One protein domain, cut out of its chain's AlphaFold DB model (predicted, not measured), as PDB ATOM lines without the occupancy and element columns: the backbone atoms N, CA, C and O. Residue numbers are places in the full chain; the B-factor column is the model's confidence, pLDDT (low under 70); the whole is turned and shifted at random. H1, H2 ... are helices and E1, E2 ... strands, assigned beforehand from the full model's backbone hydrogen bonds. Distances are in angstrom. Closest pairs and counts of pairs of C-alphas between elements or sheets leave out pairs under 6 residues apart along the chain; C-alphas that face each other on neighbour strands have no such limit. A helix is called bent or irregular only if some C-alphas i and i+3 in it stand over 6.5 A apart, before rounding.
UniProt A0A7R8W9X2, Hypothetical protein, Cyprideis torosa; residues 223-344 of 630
ATOM      1  N   ARG A 223     305.833 -44.094  32.775       91.56
ATOM      2  CA  ARG A 223     305.146 -43.618  33.987       91.56
ATOM      3  C   ARG A 223     304.335 -44.721  34.674       91.56
ATOM      4  O   ARG A 223     304.307 -44.776  35.897       91.56
ATOM      5  N   ASP A 224     303.690 -45.585  33.894       92.62
ATOM      6  CA  ASP A 224     302.748 -46.594  34.390       92.62
ATOM      7  C   ASP A 224     303.407 -47.978  34.610       92.62
ATOM      8  O   ASP A 224     302.709 -48.966  34.839       92.62
ATOM      9  N   GLN A 225     304.746 -48.060  34.555       92.25
ATOM     10  CA  GLN A 225     305.514 -49.295  34.799       92.25
ATOM     11  C   GLN A 225     305.813 -49.545  36.285       92.25
ATOM     12  O   GLN A 225     305.867 -50.701  36.696       92.25
ATOM     13  N   TYR A 226     305.960 -48.492  37.102       95.31
ATOM     14  CA  TYR A 226     306.443 -48.611  38.486       95.31
ATOM     15  C   TYR A 226     305.557 -47.902  39.530       95.31
ATOM     16  O   TYR A 226     304.783 -46.992  39.224       95.31
ATOM     17  N   GLY A 227     305.684 -48.325  40.792       96.12
ATOM     18  CA  GLY A 227     305.083 -47.685  41.967       96.12
ATOM     19  C   GLY A 227     303.550 -47.584  41.943       96.12
ATOM     20  O   GLY A 227     302.848 -48.404  41.349       96.12
ATOM     21  N   HIS A 228     303.002 -46.540  42.580       96.75
ATOM     22  CA  HIS A 228     301.548 -46.313  42.643       96.75
ATOM     23  C   HIS A 228     300.902 -46.052  41.266       96.75
ATOM     24  O   HIS A 228     299.685 -46.179  41.122       96.75
ATOM     25  N   MET A 229     301.688 -45.704  40.242       96.31
ATOM     26  CA  MET A 229     301.199 -45.532  38.870       96.31
ATOM     27  C   MET A 229     301.041 -46.876  38.143       96.31
ATOM     28  O   MET A 229     300.060 -47.061  37.419       96.31
ATOM     29  N   ARG A 230     301.899 -47.867  38.434       95.62
ATOM     30  CA  ARG A 230     301.662 -49.266  38.035       95.62
ATOM     31  C   ARG A 230     300.383 -49.815  38.657       95.62
ATOM     32  O   ARG A 230     299.563 -50.387  37.942       95.62
ATOM     33  N   LEU A 231     300.169 -49.575  39.954       95.94
ATOM     34  CA  LEU A 231     298.940 -49.985  40.647       95.94
ATOM     35  C   LEU A 231     297.690 -49.369  40.010       95.94
ATOM     36  O   LEU A 231     296.749 -50.090  39.690       95.94
ATOM     37  N   ARG A 232     297.717 -48.054  39.749       93.56
ATOM     38  CA  ARG A 232     296.671 -47.327  39.012       93.56
ATOM     39  C   ARG A 232     296.342 -48.010  37.683       93.56
ATOM     40  O   ARG A 232     295.173 -48.274  37.424       93.56
ATOM     41  N   SER A 233     297.352 -48.333  36.875       93.44
ATOM     42  CA  SER A 233     297.173 -49.000  35.578       93.44
ATOM     43  C   SER A 233     296.566 -50.406  35.706       93.44
ATOM     44  O   SER A 233     295.639 -50.742  34.962       93.44
ATOM     45  N   ILE A 234     297.025 -51.207  36.676       94.25
ATOM     46  CA  ILE A 234     296.478 -52.546  36.954       94.25
ATOM     47  C   ILE A 234     295.007 -52.439  37.375       94.25
ATOM     48  O   ILE A 234     294.155 -53.107  36.793       94.25
ATOM     49  N   LEU A 235     294.683 -51.563  38.330       92.19
ATOM     50  CA  LEU A 235     293.315 -51.369  38.813       92.19
ATOM     51  C   LEU A 235     292.385 -50.852  37.703       92.19
ATOM     52  O   LEU A 235     291.317 -51.419  37.494       92.19
ATOM     53  N   GLN A 236     292.807 -49.863  36.913       89.94
ATOM     54  CA  GLN A 236     292.043 -49.399  35.745       89.94
ATOM     55  C   GLN A 236     291.772 -50.512  34.719       89.94
ATOM     56  O   GLN A 236     290.742 -50.482  34.050       89.94
ATOM     57  N   SER A 237     292.674 -51.488  34.591       90.75
ATOM     58  CA  SER A 237     292.571 -52.559  33.591       90.75
ATOM     59  C   SER A 237     291.861 -53.816  34.105       90.75
ATOM     60  O   SER A 237     291.287 -54.555  33.308       90.75
ATOM     61  N   HIS A 238     291.866 -54.070  35.419       89.62
ATOM     62  CA  HIS A 238     291.446 -55.350  36.009       89.62
ATOM     63  C   HIS A 238     290.456 -55.242  37.184       89.62
ATOM     64  O   HIS A 238     289.852 -56.250  37.546       89.62
ATOM     65  N   ASN A 239     290.241 -54.059  37.771       81.69
ATOM     66  CA  ASN A 239     289.282 -53.883  38.864       81.69
ATOM     67  C   ASN A 239     287.844 -53.759  38.329       81.69
ATOM     68  O   ASN A 239     287.373 -52.658  38.030       81.69
ATOM     69  N   GLY A 240     287.155 -54.896  38.215       74.88
ATOM     70  CA  GLY A 240     285.785 -55.008  37.696       74.88
ATOM     71  C   GLY A 240     284.669 -54.447  38.586       74.88
ATOM     72  O   GLY A 240     283.497 -54.611  38.248       74.88
ATOM     73  N   LEU A 241     284.992 -53.791  39.708       71.00
ATOM     74  CA  LEU A 241     283.994 -53.141  40.559       71.00
ATOM     75  C   LEU A 241     283.231 -52.062  39.772       71.00
ATOM     76  O   LEU A 241     283.816 -51.158  39.171       71.00
ATOM     77  N   SER A 242     281.901 -52.170  39.769       60.38
ATOM     78  CA  SER A 242     281.007 -51.375  38.918       60.38
ATOM     79  C   SER A 242     280.875 -49.911  39.354       60.38
ATOM     80  O   SER A 242     280.619 -49.036  38.526       60.38
ATOM     81  N   SER A 243     281.082 -49.644  40.641       59.44
ATOM     82  CA  SER A 243     281.177 -48.317  41.250       59.44
ATOM     83  C   SER A 243     281.728 -48.465  42.666       59.44
ATOM     84  O   SER A 243     281.257 -49.338  43.392       59.44
ATOM     85  N   ASN A 244     282.664 -47.614  43.094       58.06
ATOM     86  CA  ASN A 244     283.037 -47.564  44.509       58.06
ATOM     87  C   ASN A 244     281.943 -46.807  45.285       58.06
ATOM     88  O   ASN A 244     281.776 -45.605  45.094       58.06
ATOM     89  N   THR A 245     281.164 -47.509  46.110       55.12
ATOM     90  CA  THR A 245     279.997 -46.988  46.850       55.12
ATOM     91  C   THR A 245     280.381 -46.366  48.200       55.12
ATOM     92  O   THR A 245     279.714 -46.603  49.203       55.12
ATOM     93  N   GLY A 246     281.483 -45.611  48.259       60.50
ATOM     94  CA  GLY A 246     282.030 -45.095  49.521       60.50
ATOM     95  C   GLY A 246     282.774 -46.140  50.364       60.50
ATOM     96  O   GLY A 246     282.709 -46.092  51.590       60.50
ATOM     97  N   GLY A 247     283.470 -47.091  49.730       73.94
ATOM     98  CA  GLY A 247     284.312 -48.064  50.431       73.94
ATOM     99  C   GLY A 247     285.480 -47.426  51.200       73.94
ATOM    100  O   GLY A 247     285.843 -46.266  50.979       73.94
ATOM    101  N   SER A 248     286.098 -48.202  52.094       83.44
ATOM    102  CA  SER A 248     287.317 -47.786  52.802       83.44
ATOM    103  C   SER A 248     288.571 -48.232  52.049       83.44
ATOM    104  O   SER A 248     288.608 -49.318  51.473       83.44
ATOM    105  N   LEU A 249     289.602 -47.391  52.067       88.31
ATOM    106  CA  LEU A 249     290.945 -47.697  51.593       88.31
ATOM    107  C   LEU A 249     291.823 -47.974  52.806       88.31
ATOM    108  O   LEU A 249     291.931 -47.135  53.696       88.31
ATOM    109  N   VAL A 250     292.483 -49.123  52.794       90.44
ATOM    110  CA  VAL A 250     293.339 -49.603  53.877       90.44
ATOM    111  C   VAL A 250     294.787 -49.623  53.402       90.44
ATOM    112  O   VAL A 250     295.084 -50.212  52.363       90.44
ATOM    113  N   ALA A 251     295.692 -49.008  54.163       93.75
ATOM    114  CA  ALA A 251     297.132 -49.113  53.940       93.75
ATOM    115  C   ALA A 251     297.851 -49.385  55.267       93.75
ATOM    116  O   ALA A 251     297.780 -48.578  56.189       93.75
ATOM    117  N   GLN A 252     298.558 -50.512  55.353       94.12
ATOM    118  CA  GLN A 252     299.377 -50.888  56.505       94.12
ATOM    119  C   GLN A 252     300.855 -50.850  56.112       94.12
ATOM    120  O   GLN A 252     301.221 -51.273  55.015       94.12
ATOM    121  N   PHE A 253     301.698 -50.323  56.996       95.62
ATOM    122  CA  PHE A 253     303.143 -50.211  56.785       95.62
ATOM    123  C   PHE A 253     303.898 -50.177  58.122       95.62
ATOM    124  O   PHE A 253     303.301 -50.047  59.189       95.62
ATOM    125  N   SER A 254     305.225 -50.299  58.056       94.88
ATOM    126  CA  SER A 254     306.142 -50.215  59.202       94.88
ATOM    127  C   SER A 254     306.967 -48.923  59.243       94.88
ATOM    128  O   SER A 254     307.742 -48.730  60.168       94.88
ATOM    129  N   SER A 255     306.839 -48.022  58.267       95.69
ATOM    130  CA  SER A 255     307.609 -46.772  58.218       95.69
ATOM    131  C   SER A 255     306.823 -45.665  57.525       95.69
ATOM    132  O   SER A 255     306.001 -45.939  56.649       95.69
ATOM    133  N   ILE A 256     307.090 -44.415  57.912       96.19
ATOM    134  CA  ILE A 256     306.424 -43.220  57.392       96.19
ATOM    135  C   ILE A 256     307.482 -42.205  56.936       96.19
ATOM    136  O   ILE A 256     308.292 -41.721  57.727       96.19
ATOM    137  N   GLY A 257     307.440 -41.850  55.649       95.81
ATOM    138  CA  GLY A 257     308.248 -40.775  55.065       95.81
ATOM    139  C   GLY A 257     307.602 -39.387  55.181       95.81
ATOM    140  O   GLY A 257     306.512 -39.227  55.727       95.81
ATOM    141  N   SER A 258     308.268 -38.373  54.621       96.56
ATOM    142  CA  SER A 258     307.738 -37.005  54.524       96.56
ATOM    143  C   SER A 258     306.696 -36.905  53.401       96.56
ATOM    144  O   SER A 258     307.062 -36.920  52.229       96.56
ATOM    145  N   LEU A 259     305.413 -36.779  53.751       97.06
ATOM    146  CA  LEU A 259     304.266 -36.812  52.825       97.06
ATOM    147  C   LEU A 259     303.792 -35.425  52.356       97.06
ATOM    148  O   LEU A 259     302.927 -35.334  51.485       97.06
ATOM    149  N   GLY A 260     304.348 -34.355  52.929       96.25
ATOM    150  CA  GLY A 260     304.023 -32.965  52.598       96.25
ATOM    151  C   GLY A 260     303.288 -32.215  53.713       96.25
ATOM    152  O   GLY A 260     302.878 -32.784  54.723       96.25
ATOM    153  N   ALA A 261     303.116 -30.908  53.520       95.31
ATOM    154  CA  ALA A 261     302.507 -30.002  54.497       95.31
ATOM    155  C   ALA A 261     300.976 -30.153  54.617       95.31
ATOM    156  O   ALA A 261     300.384 -29.656  55.571       95.31
ATOM    157  N   SER A 262     300.326 -30.834  53.666       96.81
ATOM    158  CA  SER A 262     298.888 -31.130  53.696       96.81
ATOM    159  C   SER A 262     298.576 -32.459  52.992       96.81
ATOM    160  O   SER A 262     299.302 -32.827  52.060       96.81
ATOM    161  N   PRO A 263     297.464 -33.146  53.335       95.94
ATOM    162  CA  PRO A 263     297.095 -34.428  52.719       95.94
ATOM    163  C   PRO A 263     297.006 -34.361  51.187       95.94
ATOM    164  O   PRO A 263     297.363 -35.304  50.481       95.94
ATOM    165  N   SER A 264     296.568 -33.215  50.663       95.62
ATOM    166  CA  SER A 264     296.403 -32.941  49.235       95.62
ATOM    167  C   SER A 264     297.700 -32.926  48.417       95.62
ATOM    168  O   SER A 264     297.613 -33.075  47.202       95.62
ATOM    169  N   GLN A 265     298.879 -32.759  49.033       96.19
ATOM    170  CA  GLN A 265     300.143 -32.656  48.286       96.19
ATOM    171  C   GLN A 265     300.583 -33.980  47.656       96.19
ATOM    172  O   GLN A 265     301.160 -33.957  46.574       96.19
ATOM    173  N   TRP A 266     300.305 -35.117  48.303       97.19
ATOM    174  CA  TRP A 266     300.685 -36.432  47.777       97.19
ATOM    175  C   TRP A 266     299.731 -37.552  48.202       97.19
ATOM    176  O   TRP A 266     299.223 -38.279  47.346       97.19
ATOM    177  N   LEU A 267     299.438 -37.670  49.504       96.56
ATOM    178  CA  LEU A 267     298.649 -38.781  50.048       96.56
ATOM    179  C   LEU A 267     297.255 -38.863  49.410       96.56
ATOM    180  O   LEU A 267     296.889 -39.886  48.838       96.56
ATOM    181  N   GLU A 268     296.480 -37.784  49.470       93.81
ATOM    182  CA  GLU A 268     295.153 -37.738  48.858       93.81
ATOM    183  C   GLU A 268     295.203 -37.358  47.378       93.81
ATOM    184  O   GLU A 268     294.421 -37.883  46.588       93.81
ATOM    185  N   GLY A 269     296.125 -36.468  46.995       92.62
ATOM    186  CA  GLY A 269     296.239 -35.975  45.621       92.62
ATOM    187  C   GLY A 269     296.629 -37.068  44.622       92.62
ATOM    188  O   GLY A 269     296.006 -37.201  43.566       92.62
ATOM    189  N   GLU A 270     297.617 -37.895  44.967       94.88
ATOM    190  CA  GLU A 270     298.228 -38.858  44.046       94.88
ATOM    191  C   GLU A 270     298.046 -40.316  44.473       94.88
ATOM    192  O   GLU A 270     297.649 -41.147  43.646       94.88
ATOM    193  N   PHE A 271     298.327 -40.635  45.740       95.81
ATOM    194  CA  PHE A 271     298.335 -42.011  46.237       95.81
ATOM    195  C   PHE A 271     296.912 -42.586  46.328       95.81
ATOM    196  O   PHE A 271     296.601 -43.536  45.607       95.81
ATOM    197  N   VAL A 272     296.004 -41.969  47.094       93.56
ATOM    198  CA  VAL A 272     294.582 -42.378  47.159       93.56
ATOM    199  C   VAL A 272     293.941 -42.378  45.769       93.56
ATOM    200  O   VAL A 272     293.275 -43.345  45.408       93.56
ATOM    201  N   THR A 273     294.202 -41.355  44.949       91.31
ATOM    202  CA  THR A 273     293.731 -41.280  43.554       91.31
ATOM    203  C   THR A 273     294.180 -42.476  42.705       91.31
ATOM    204  O   THR A 273     293.446 -42.910  41.820       91.31
ATOM    205  N   SER A 274     295.368 -43.039  42.952       93.19
ATOM    206  CA  SER A 274     295.818 -44.265  42.280       93.19
ATOM    207  C   SER A 274     295.092 -45.515  42.763       93.19
ATOM    208  O   SER A 274     294.720 -46.352  41.943       93.19
ATOM    209  N   LEU A 275     294.911 -45.646  44.077       91.56
ATOM    210  CA  LEU A 275     294.326 -46.829  44.711       91.56
ATOM    211  C   LEU A 275     292.795 -46.898  44.560       91.56
ATOM    212  O   LEU A 275     292.232 -47.985  44.601       91.56
ATOM    213  N   ASN A 276     292.112 -45.769  44.345       87.81
ATOM    214  CA  ASN A 276     290.654 -45.725  44.173       87.81
ATOM    215  C   ASN A 276     290.167 -46.243  42.802       87.81
ATOM    216  O   ASN A 276     288.966 -46.332  42.562       87.81
ATOM    217  N   MET A 277     291.071 -46.542  41.868       87.25
ATOM    218  CA  MET A 277     290.745 -46.777  40.458       87.25
ATOM    219  C   MET A 277     289.903 -48.034  40.190       87.25
ATOM    220  O   MET A 277     290.129 -49.100  40.758       87.25
ATOM    221  N   THR A 278     288.967 -47.910  39.248       82.38
ATOM    222  CA  THR A 278     288.062 -48.968  38.765       82.38
ATOM    223  C   THR A 278     288.051 -49.004  37.236       82.38
ATOM    224  O   THR A 278     288.290 -47.978  36.599       82.38
ATOM    225  N   GLN A 279     287.707 -50.147  36.630       80.38
ATOM    226  CA  GLN A 279     287.492 -50.247  35.175       80.38
ATOM    227  C   GLN A 279     286.409 -49.272  34.680       80.38
ATOM    228  O   GLN A 279     286.508 -48.722  33.584       80.38
ATOM    229  N   GLN A 280     285.370 -49.025  35.487       72.06
ATOM    230  CA  GLN A 280     284.359 -48.015  35.171       72.06
ATOM    231  C   GLN A 280     284.851 -46.619  35.576       72.06
ATOM    232  O   GLN A 280     284.978 -46.323  36.760       72.06
ATOM    233  N   GLN A 281     285.063 -45.737  34.592       63.28
ATOM    234  CA  GLN A 281     285.524 -44.347  34.773       63.28
ATOM    235  C   GLN A 281     284.426 -43.367  35.248       63.28
ATOM    236  O   GLN A 281     284.525 -42.158  35.037       63.28
ATOM    237  N   LYS A 282     283.334 -43.864  35.841       58.38
ATOM    238  CA  LYS A 282     282.281 -42.997  36.398       58.38
ATOM    239  C   LYS A 282     282.798 -42.291  37.653       58.38
ATOM    240  O   LYS A 282     283.741 -42.768  38.277       58.38
ATOM    241  N   GLN A 283     282.171 -41.165  38.009       59.12
ATOM    242  CA  GLN A 283     282.524 -40.356  39.181       59.12
ATOM    243  C   GLN A 283     282.723 -41.238  40.418       59.12
ATOM    244  O   GLN A 283     281.768 -41.793  40.958       59.12
ATOM    245  N   GLN A 284     283.976 -41.387  40.839       68.19
ATOM    246  CA  GLN A 284     284.321 -42.191  41.998       68.19
ATOM    247  C   GLN A 284     284.121 -41.349  43.254       68.19
ATOM    248  O   GLN A 284     284.646 -40.237  43.346       68.19
ATOM    249  N   THR A 285     283.400 -41.872  44.243       77.94
ATOM    250  CA  THR A 285     283.391 -41.253  45.572       77.94
ATOM    251  C   THR A 285     284.793 -41.342  46.175       77.94
ATOM    252  O   THR A 285     285.487 -42.345  45.977       77.94
ATOM    253  N   LYS A 286     285.211 -40.324  46.933       82.12
ATOM    254  CA  LYS A 286     286.457 -40.385  47.706       82.12
ATOM    255  C   LYS A 286     286.304 -41.454  48.807       82.12
ATOM    256  O   LYS A 286     285.360 -41.339  49.589       82.12
ATOM    257  N   PRO A 287     287.171 -42.480  48.874       86.50
ATOM    258  CA  PRO A 287     287.079 -43.521  49.890       86.50
ATOM    259  C   PRO A 287     287.520 -42.986  51.256       86.50
ATOM    260  O   PRO A 287     288.328 -42.055  51.334       86.50
ATOM    261  N   LYS A 288     287.040 -43.602  52.343       88.62
ATOM    262  CA  LYS A 288     287.581 -43.337  53.684       88.62
ATOM    263  C   LYS A 288     288.978 -43.950  53.773       88.62
ATOM    264  O   LYS A 288     289.108 -45.166  53.680       88.62
ATOM    265  N   LEU A 289     290.012 -43.133  53.945       91.06
ATOM    266  CA  LEU A 289     291.381 -43.617  54.119       91.06
ATOM    267  C   LEU A 289     291.623 -44.049  55.570       91.06
ATOM    268  O   LEU A 289     291.290 -43.314  56.498       91.06
ATOM    269  N   GLN A 290     292.225 -45.221  55.751       91.00
ATOM    270  CA  GLN A 290     292.671 -45.750  57.035       91.00
ATOM    271  C   GLN A 290     294.119 -46.217  56.894       91.00
ATOM    272  O   GLN A 290     294.425 -47.099  56.086       91.00
ATOM    273  N   LEU A 291     295.011 -45.586  57.652       93.38
ATOM    274  CA  LEU A 291     296.429 -45.913  57.701       93.38
ATOM    275  C   LEU A 291     296.723 -46.671  58.994       93.38
ATOM    276  O   LEU A 291     296.321 -46.218  60.062       93.38
ATOM    277  N   ILE A 292     297.404 -47.812  58.904       92.12
ATOM    278  CA  ILE A 292     297.654 -48.693  60.046       92.12
ATOM    279  C   ILE A 292     299.138 -48.725  60.337       92.12
ATOM    280  O   ILE A 292     299.952 -49.136  59.503       92.12
ATOM    281  N   TYR A 293     299.451 -48.286  61.546       92.12
ATOM    282  CA  TYR A 293     300.796 -48.131  62.055       92.12
ATOM    283  C   TYR A 293     300.750 -48.264  63.586       92.12
ATOM    284  O   TYR A 293     299.839 -47.698  64.196       92.12
ATOM    285  N   PRO A 294     301.683 -48.997  64.219       90.31
ATOM    286  CA  PRO A 294     301.626 -49.251  65.657       90.31
ATOM    287  C   PRO A 294     301.635 -47.975  66.513       90.31
ATOM    288  O   PRO A 294     302.291 -46.982  66.184       90.31
ATOM    289  N   THR A 295     300.948 -48.032  67.652       87.56
ATOM    290  CA  THR A 295     301.023 -47.028  68.728       87.56
ATOM    291  C   THR A 295     302.116 -47.354  69.738       87.56
ATOM    292  O   THR A 295     302.628 -48.477  69.784       87.56
ATOM    293  N   VAL A 296     302.492 -46.369  70.561       86.62
ATOM    294  CA  VAL A 296     303.472 -46.566  71.645       86.62
ATOM    295  C   VAL A 296     303.061 -47.746  72.535       86.62
ATOM    296  O   VAL A 296     303.906 -48.550  72.926       86.62
ATOM    297  N   GLU A 297     301.757 -47.903  72.774       85.50
ATOM    298  CA  GLU A 297     301.181 -48.997  73.556       85.50
ATOM    299  C   GLU A 297     301.242 -50.357  72.836       85.50
ATOM    300  O   GLU A 297     301.536 -51.366  73.477       85.50
ATOM    301  N   ASP A 298     301.035 -50.410  71.512       86.56
ATOM    302  CA  ASP A 298     301.248 -51.635  70.719       86.56
ATOM    303  C   ASP A 298     302.686 -52.137  70.836       86.56
ATOM    304  O   ASP A 298     302.922 -53.325  71.044       86.56
ATOM    305  N   VAL A 299     303.654 -51.224  70.723       90.06
ATOM    306  CA  VAL A 299     305.078 -51.552  70.822       90.06
ATOM    307  C   VAL A 299     305.440 -51.962  72.247       90.06
ATOM    308  O   VAL A 299     306.058 -53.010  72.431       90.06
ATOM    309  N   ARG A 300     305.003 -51.205  73.261       90.81
ATOM    310  CA  ARG A 300     305.253 -51.502  74.682       90.81
ATOM    311  C   ARG A 300     304.717 -52.874  75.101       90.81
ATOM    312  O   ARG A 300     305.359 -53.546  75.905       90.81
ATOM    313  N   LEU A 301     303.565 -53.282  74.566       87.75
ATOM    314  CA  LEU A 301     302.931 -54.580  74.829       87.75
ATOM    315  C   LEU A 301     303.328 -55.690  73.834       87.75
ATOM    316  O   LEU A 301     302.844 -56.816  73.960       87.75
ATOM    317  N   SER A 302     304.186 -55.402  72.849       89.50
ATOM    318  CA  SER A 302     304.672 -56.404  71.892       89.50
ATOM    319  C   SER A 302     305.622 -57.418  72.545       89.50
ATOM    320  O   SER A 302     306.169 -57.177  73.621       89.50
ATOM    321  N   LEU A 303     305.858 -58.553  71.876       89.81
ATOM    322  CA  LEU A 303     306.684 -59.652  72.403       89.81
ATOM    323  C   LEU A 303     308.128 -59.239  72.753       89.81
ATOM    324  O   LEU A 303     308.672 -59.763  73.721       89.81
ATOM    325  N   ASP A 304     308.712 -58.281  72.022       89.88
ATOM    326  CA  ASP A 304     310.048 -57.726  72.307       89.88
ATOM    327  C   ASP A 304     309.987 -56.330  72.968       89.88
ATOM    328  O   ASP A 304     311.006 -55.645  73.106       89.88
ATOM    329  N   GLY A 305     308.793 -55.865  73.350       92.94
ATOM    330  CA  GLY A 305     308.568 -54.523  73.884       92.94
ATOM    331  C   GLY A 305     309.111 -53.420  72.966       92.94
ATOM    332  O   GLY A 305     309.000 -53.479  71.739       92.94
ATOM    333  N   TYR A 306     309.761 -52.416  73.561       93.06
ATOM    334  CA  TYR A 306     310.325 -51.274  72.832       93.06
ATOM    335  C   TYR A 306     311.406 -51.625  71.797       93.06
ATOM    336  O   TYR A 306     311.626 -50.834  70.882       93.06
ATOM    337  N   ILE A 307     312.026 -52.812  71.858       90.94
ATOM    338  CA  ILE A 307     313.001 -53.259  70.845       90.94
ATOM    339  C   ILE A 307     312.323 -53.407  69.469       90.94
ATOM    340  O   ILE A 307     312.942 -53.113  68.445       90.94
ATOM    341  N   SER A 308     311.026 -53.742  69.428       88.44
ATOM    342  CA  SER A 308     310.219 -53.744  68.198       88.44
ATOM    343  C   SER A 308     310.202 -52.386  67.483       88.44
ATOM    344  O   SER A 308     310.080 -52.345  66.259       88.44
ATOM    345  N   GLY A 309     310.374 -51.280  68.218       90.06
ATOM    346  CA  GLY A 309     310.441 -49.924  67.667       90.06
ATOM    347  C   GLY A 309     311.611 -49.709  66.701       90.06
ATOM    348  O   GLY A 309     311.475 -48.952  65.747       90.06
ATOM    349  N   GLY A 310     312.725 -50.435  66.854       89.88
ATOM    350  CA  GLY A 310     313.853 -50.354  65.912       89.88
ATOM    351  C   GLY A 310     313.492 -50.770  64.477       89.88
ATOM    352  O   GLY A 310     314.113 -50.311  63.522       89.88
ATOM    353  N   SER A 311     312.445 -51.589  64.313       91.00
ATOM    354  CA  SER A 311     311.884 -51.993  63.016       91.00
ATOM    355  C   SER A 311     310.757 -51.067  62.520       91.00
ATOM    356  O   SER A 311     310.148 -51.365  61.491       91.00
ATOM    357  N   LEU A 312     310.460 -49.972  63.236       93.56
ATOM    358  CA  LEU A 312     309.357 -49.039  62.964       93.56
ATOM    359  C   LEU A 312     309.844 -47.585  62.740       93.56
ATOM    360  O   LEU A 312     309.529 -46.696  63.533       93.56
ATOM    361  N   PRO A 313     310.660 -47.303  61.703       93.88
ATOM    362  CA  PRO A 313     311.269 -45.987  61.544       93.88
ATOM    363  C   PRO A 313     310.255 -44.907  61.125       93.88
ATOM    364  O   PRO A 313     309.840 -44.823  59.963       93.88
ATOM    365  N   TYR A 314     309.926 -44.035  62.079       94.62
ATOM    366  CA  TYR A 314     309.223 -42.761  61.902       94.62
ATOM    367  C   TYR A 314     309.739 -41.760  62.946       94.62
ATOM    368  O   TYR A 314     309.462 -41.909  64.131       94.62
ATOM    369  N   THR A 315     310.524 -40.763  62.531       92.38
ATOM    370  CA  THR A 315     311.209 -39.842  63.463       92.38
ATOM    371  C   THR A 315     310.364 -38.616  63.811       92.38
ATOM    372  O   THR A 315     309.523 -38.178  63.018       92.38
ATOM    373  N   ASN A 316     310.635 -37.988  64.959       90.81
ATOM    374  CA  ASN A 316     309.919 -36.798  65.430       90.81
ATOM    375  C   ASN A 316     310.062 -35.644  64.427       90.81
ATOM    376  O   ASN A 316     309.090 -35.004  64.027       90.81
ATOM    377  N   LYS A 317     311.276 -35.483  63.887       93.25
ATOM    378  CA  LYS A 317     311.606 -34.522  62.824       93.25
ATOM    379  C   LYS A 317     310.761 -34.684  61.551       93.25
ATOM    380  O   LYS A 317     310.539 -33.688  60.859       93.25
ATOM    381  N   VAL A 318     310.313 -35.898  61.217       94.69
ATOM    382  CA  VAL A 318     309.373 -36.135  60.105       94.69
ATOM    383  C   VAL A 318     307.936 -35.897  60.568       94.69
ATOM    384  O   VAL A 318     307.203 -35.193  59.879       94.69
ATOM    385  N   HIS A 319     307.545 -36.405  61.743       93.81
ATOM    386  CA  HIS A 319     306.202 -36.217  62.300       93.81
ATOM    387  C   HIS A 319     305.796 -34.738  62.407       93.81
ATOM    388  O   HIS A 319     304.758 -34.346  61.876       93.81
ATOM    389  N   MET A 320     306.662 -33.890  62.968       93.88
ATOM    390  CA  MET A 320     306.415 -32.452  63.158       93.88
ATOM    391  C   MET A 320     306.202 -31.661  61.855       93.88
ATOM    392  O   MET A 320     305.736 -30.525  61.896       93.88
ATOM    393  N   ARG A 321     306.516 -32.240  60.686       95.06
ATOM    394  CA  ARG A 321     306.256 -31.639  59.363       95.06
ATOM    395  C   ARG A 321     304.882 -32.003  58.793       95.06
ATOM    396  O   ARG A 321     304.464 -31.402  57.806       95.06
ATOM    397  N   GLN A 322     304.198 -32.977  59.392       96.38
ATOM    398  CA  GLN A 322     302.924 -33.531  58.928       96.38
ATOM    399  C   GLN A 322     301.994 -33.961  60.084       96.38
ATOM    400  O   GLN A 322     301.477 -35.078  60.059       96.38
ATOM    401  N   PRO A 323     301.725 -33.103  61.094       93.44
ATOM    402  CA  PRO A 323     300.873 -33.471  62.234       93.44
ATOM    403  C   PRO A 323     299.447 -33.873  61.814       93.44
ATOM    404  O   PRO A 323     298.821 -34.693  62.483       93.44
ATOM    405  N   TRP A 324     298.983 -33.376  60.657       95.25
ATOM    406  CA  TRP A 324     297.731 -33.765  59.994       95.25
ATOM    407  C   TRP A 324     297.610 -35.273  59.727       95.25
ATOM    408  O   TRP A 324     296.508 -35.772  59.528       95.25
ATOM    409  N   LEU A 325     298.725 -36.013  59.685       94.38
ATOM    410  CA  LEU A 325     298.712 -37.447  59.406       94.38
ATOM    411  C   LEU A 325     298.041 -38.247  60.529       94.38
ATOM    412  O   LEU A 325     297.458 -39.291  60.252       94.38
ATOM    413  N   THR A 326     298.085 -37.744  61.767       90.19
ATOM    414  CA  THR A 326     297.512 -38.397  62.957       90.19
ATOM    415  C   THR A 326     296.024 -38.704  62.784       90.19
ATOM    416  O   THR A 326     295.593 -39.797  63.135       90.19
ATOM    417  N   ASP A 327     295.274 -37.817  62.121       90.12
ATOM    418  CA  ASP A 327     293.836 -37.974  61.835       90.12
ATOM    419  C   ASP A 327     293.508 -39.195  60.946       90.12
ATOM    420  O   ASP A 327     292.348 -39.591  60.814       90.12
ATOM    421  N   TYR A 328     294.523 -39.794  60.312       91.00
ATOM    422  CA  TYR A 328     294.409 -40.966  59.442       91.00
ATOM    423  C   TYR A 328     294.971 -42.253  60.066       91.00
ATOM    424  O   TYR A 328     294.773 -43.329  59.487       91.00
ATOM    425  N   LEU A 329     295.703 -42.162  61.181       88.94
ATOM    426  CA  LEU A 329     296.419 -43.285  61.792       88.94
ATOM    427  C   LEU A 329     295.514 -44.109  62.715       88.94
ATOM    428  O   LEU A 329     294.631 -43.588  63.389       88.94
ATOM    429  N   HIS A 330     295.744 -45.419  62.718       85.25
ATOM    430  CA  HIS A 330     294.985 -46.395  63.488       85.25
ATOM    431  C   HIS A 330     295.925 -47.497  63.998       85.25
ATOM    432  O   HIS A 330     296.718 -48.047  63.229       85.25
ATOM    433  N   SER A 331     295.802 -47.840  65.278       69.50
ATOM    434  CA  SER A 331     296.659 -48.805  65.977       69.50
ATOM    435  C   SER A 331     296.582 -50.241  65.445       69.50
ATOM    436  O   SER A 331     297.593 -50.838  65.072       69.50
ATOM    437  N   ARG A 332     295.374 -50.819  65.433       63.62
ATOM    438  CA  ARG A 332     295.160 -52.266  65.292       63.62
ATOM    439  C   ARG A 332     293.973 -52.590  64.388       63.62
ATOM    440  O   ARG A 332     292.982 -51.862  64.331       63.62
ATOM    441  N   TYR A 333     294.057 -53.766  63.772       53.69
ATOM    442  CA  TYR A 333     292.889 -54.537  63.364       53.69
ATOM    443  C   TYR A 333     292.605 -55.605  64.408       53.69
ATOM    444  O   TYR A 333     293.510 -56.348  64.792       53.69
ATOM    445  N   ARG A 334     291.337 -55.744  64.793       49.47
ATOM    446  CA  ARG A 334     290.851 -56.933  65.489       49.47
ATOM    447  C   ARG A 334     289.864 -57.665  64.582       49.47
ATOM    448  O   ARG A 334     288.887 -57.074  64.132       49.47
ATOM    449  N   MET A 335     290.131 -58.945  64.317       36.66
ATOM    450  CA  MET A 335     289.100 -59.864  63.841       36.66
ATOM    451  C   MET A 335     288.292 -60.322  65.053       36.66
ATOM    452  O   MET A 335     288.781 -61.129  65.837       36.66
ATOM    453  N   ASP A 336     287.067 -59.821  65.186       42.19
ATOM    454  CA  ASP A 336     286.034 -60.454  66.009       42.19
ATOM    455  C   ASP A 336     285.018 -61.108  65.060       42.19
ATOM    456  O   ASP A 336     284.178 -60.422  64.480       42.19
ATOM    457  N   ASP A 337     285.166 -62.426  64.861       38.22
ATOM    458  CA  ASP A 337     284.281 -63.449  64.256       38.22
ATOM    459  C   ASP A 337     283.468 -63.178  62.963       38.22
ATOM    460  O   ASP A 337     282.856 -64.119  62.443       38.22
ATOM    461  N   LYS A 338     283.448 -61.956  62.412       36.81
ATOM    462  CA  LYS A 338     282.856 -61.581  61.108       36.81
ATOM    463  C   LYS A 338     283.214 -60.185  60.583       36.81
ATOM    464  O   LYS A 338     283.034 -59.974  59.386       36.81
ATOM    465  N   GLU A 339     283.696 -59.247  61.404       34.34
ATOM    466  CA  GLU A 339     283.915 -57.856  60.960       34.34
ATOM    467  C   GLU A 339     285.336 -57.320  61.192       34.34
ATOM    468  O   GLU A 339     286.051 -57.718  62.111       34.34
ATOM    469  N   TRP A 340     285.731 -56.387  60.321       46.75
ATOM    470  CA  TRP A 340     287.005 -55.668  60.370       46.75
ATOM    471  C   TRP A 340     286.890 -54.466  61.309       46.75
ATOM    472  O   TRP A 340     286.608 -53.349  60.869       46.75
ATOM    473  N   ILE A 341     287.108 -54.682  62.606       44.16
ATOM    474  CA  ILE A 341     287.058 -53.591  63.583       44.16
ATOM    475  C   ILE A 341     288.402 -52.858  63.585       44.16
ATOM    476  O   ILE A 341     289.452 -53.431  63.890       44.16
ATOM    477  N   VAL A 342     288.343 -51.572  63.244       50.72
ATOM    478  CA  VAL A 342     289.458 -50.627  63.345       50.72
ATOM    479  C   VAL A 342     289.333 -49.869  64.662       50.72
ATOM    480  O   VAL A 342     288.347 -49.162  64.872       50.72
ATOM    481  N   THR A 343     290.325 -49.995  65.542       48.25
ATOM    482  CA  THR A 343     290.309 -49.354  66.865       48.25
ATOM    483  C   THR A 343     290.845 -47.924  66.813       48.25
ATOM    484  O   THR A 343     292.056 -47.694  66.838       48.25
ATOM    485  N   THR A 344     289.930 -46.953  66.767       46.06
ATOM    486  CA  THR A 344     290.211 -45.534  67.038       46.06
ATOM    487  C   THR A 344     290.069 -45.256  68.537       46.06
ATOM    488  O   THR A 344     288.973 -44.925  68.992       46.06
TER     489      THR A 344
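AT A GLANCE: This is residues 223 to 344 of the 630 residues of the protein "Hypothetical protein" of Cyprideis torosa (UniProt A0A7R8W9X2). Two short parallel strands, E1 and E2, make a narrow ribbon in the middle, with H2 packed on it, H1 on H2, and H6 beside E2. Past the ribbon, H3 and H4 make a corner far from H1 and the path folds back through H5 to H6; the closing hairpin of E3 and E4 points away, and its residues 335 to 340 stick out. The printed part has 122 residues, with six named helices and four named strands in the order H1 E1 H2 E2 H3 H4 H5 H6 E3 E4, in two sheets of two strands, E1 and E2 parallel, E3 and E4 antiparallel. The class is mixed, helices and strands; the whole is only just compact, close to loose, with a radius of gyration of the C-alphas of 16.4 A and spans of 46 by 38 by 25 A.

HOW THE PARTS SIT: E1, residues 248 to 252, and E2, residues 288 to 292, are parallel neighbours at 17 degrees, with N 249 and O 288, and N 290 and O 249, each 2.8 A apart, within hydrogen-bond range. With H2, residues 267 to 275, they form a strand-helix-strand unit, two parallel neighbour strands with a helix between them along the chain, its crossover right-handed. H2 is irregular, but only just: C-alphas 269 and 272 are 6.8 A apart. The closest C-alphas of H2 and E1 are those of Leu 275 and Leu 249, 7.7 A. H1, residues 227 to 238, touches H2, closest at the C-alphas of Arg 232 and Ser 274, 4.6 A, at a steep tilt of 40 degrees, the same way. The closest C-alphas of E2 and H6, residues 323 to 328, are those of Leu 291 and Tyr 328, 5.6 A. Residues 291 to 292 of E2 also pair, parallel, with residues 329 to 330. H3, residues 296 to 300, and H4, residues 305 to 311, touch only at the corner, closest at the C-alphas of Arg 300 and Tyr 306, 5.4 A. H5, residues 316 to 319, is apart from H4 and meets H6 only through their link. E3, residues 333 to 336, and E4, residues 339 to 342, form a hairpin, antiparallel at 147 degrees, with N 334 and O 341 3.1 A apart, within hydrogen-bond range. Every O i to N i+4 pair is within hydrogen-bond range in H1 and H3, 3 of 5 in H2, 0 of 3 in H4 and 0 of 2 in H6, where 4 of 4 and 2 of 3 O i to N i+3 pairs are; H5 is too short for an i+4 pair.

IN THESE COORDINATES: H1 measures 16.7 A from C-alpha 227 at (305.083, -47.685, 41.967) to C-alpha 238; E1 measures 13.0 A, E2 13.1 A, H4 11.6 A, H2 10.6 A and H6 10.3 A. E2 begins at C-alpha 288, (287.581, -43.337, 53.684), and E4 ends at C-alpha 342, (289.458, -50.627, 63.345).

THE WHOLE: The two C-alphas farthest apart are those of Lys 282 and Asp 304, 47.7 A. The printed part has no cut; the links E1 to H2 and H2 to E2 are long, with 14 and 12 residues. The mean pLDDT of the printed part is 83.7; residues 242 to 246, 281 to 284 and 331 to 344 are under 70.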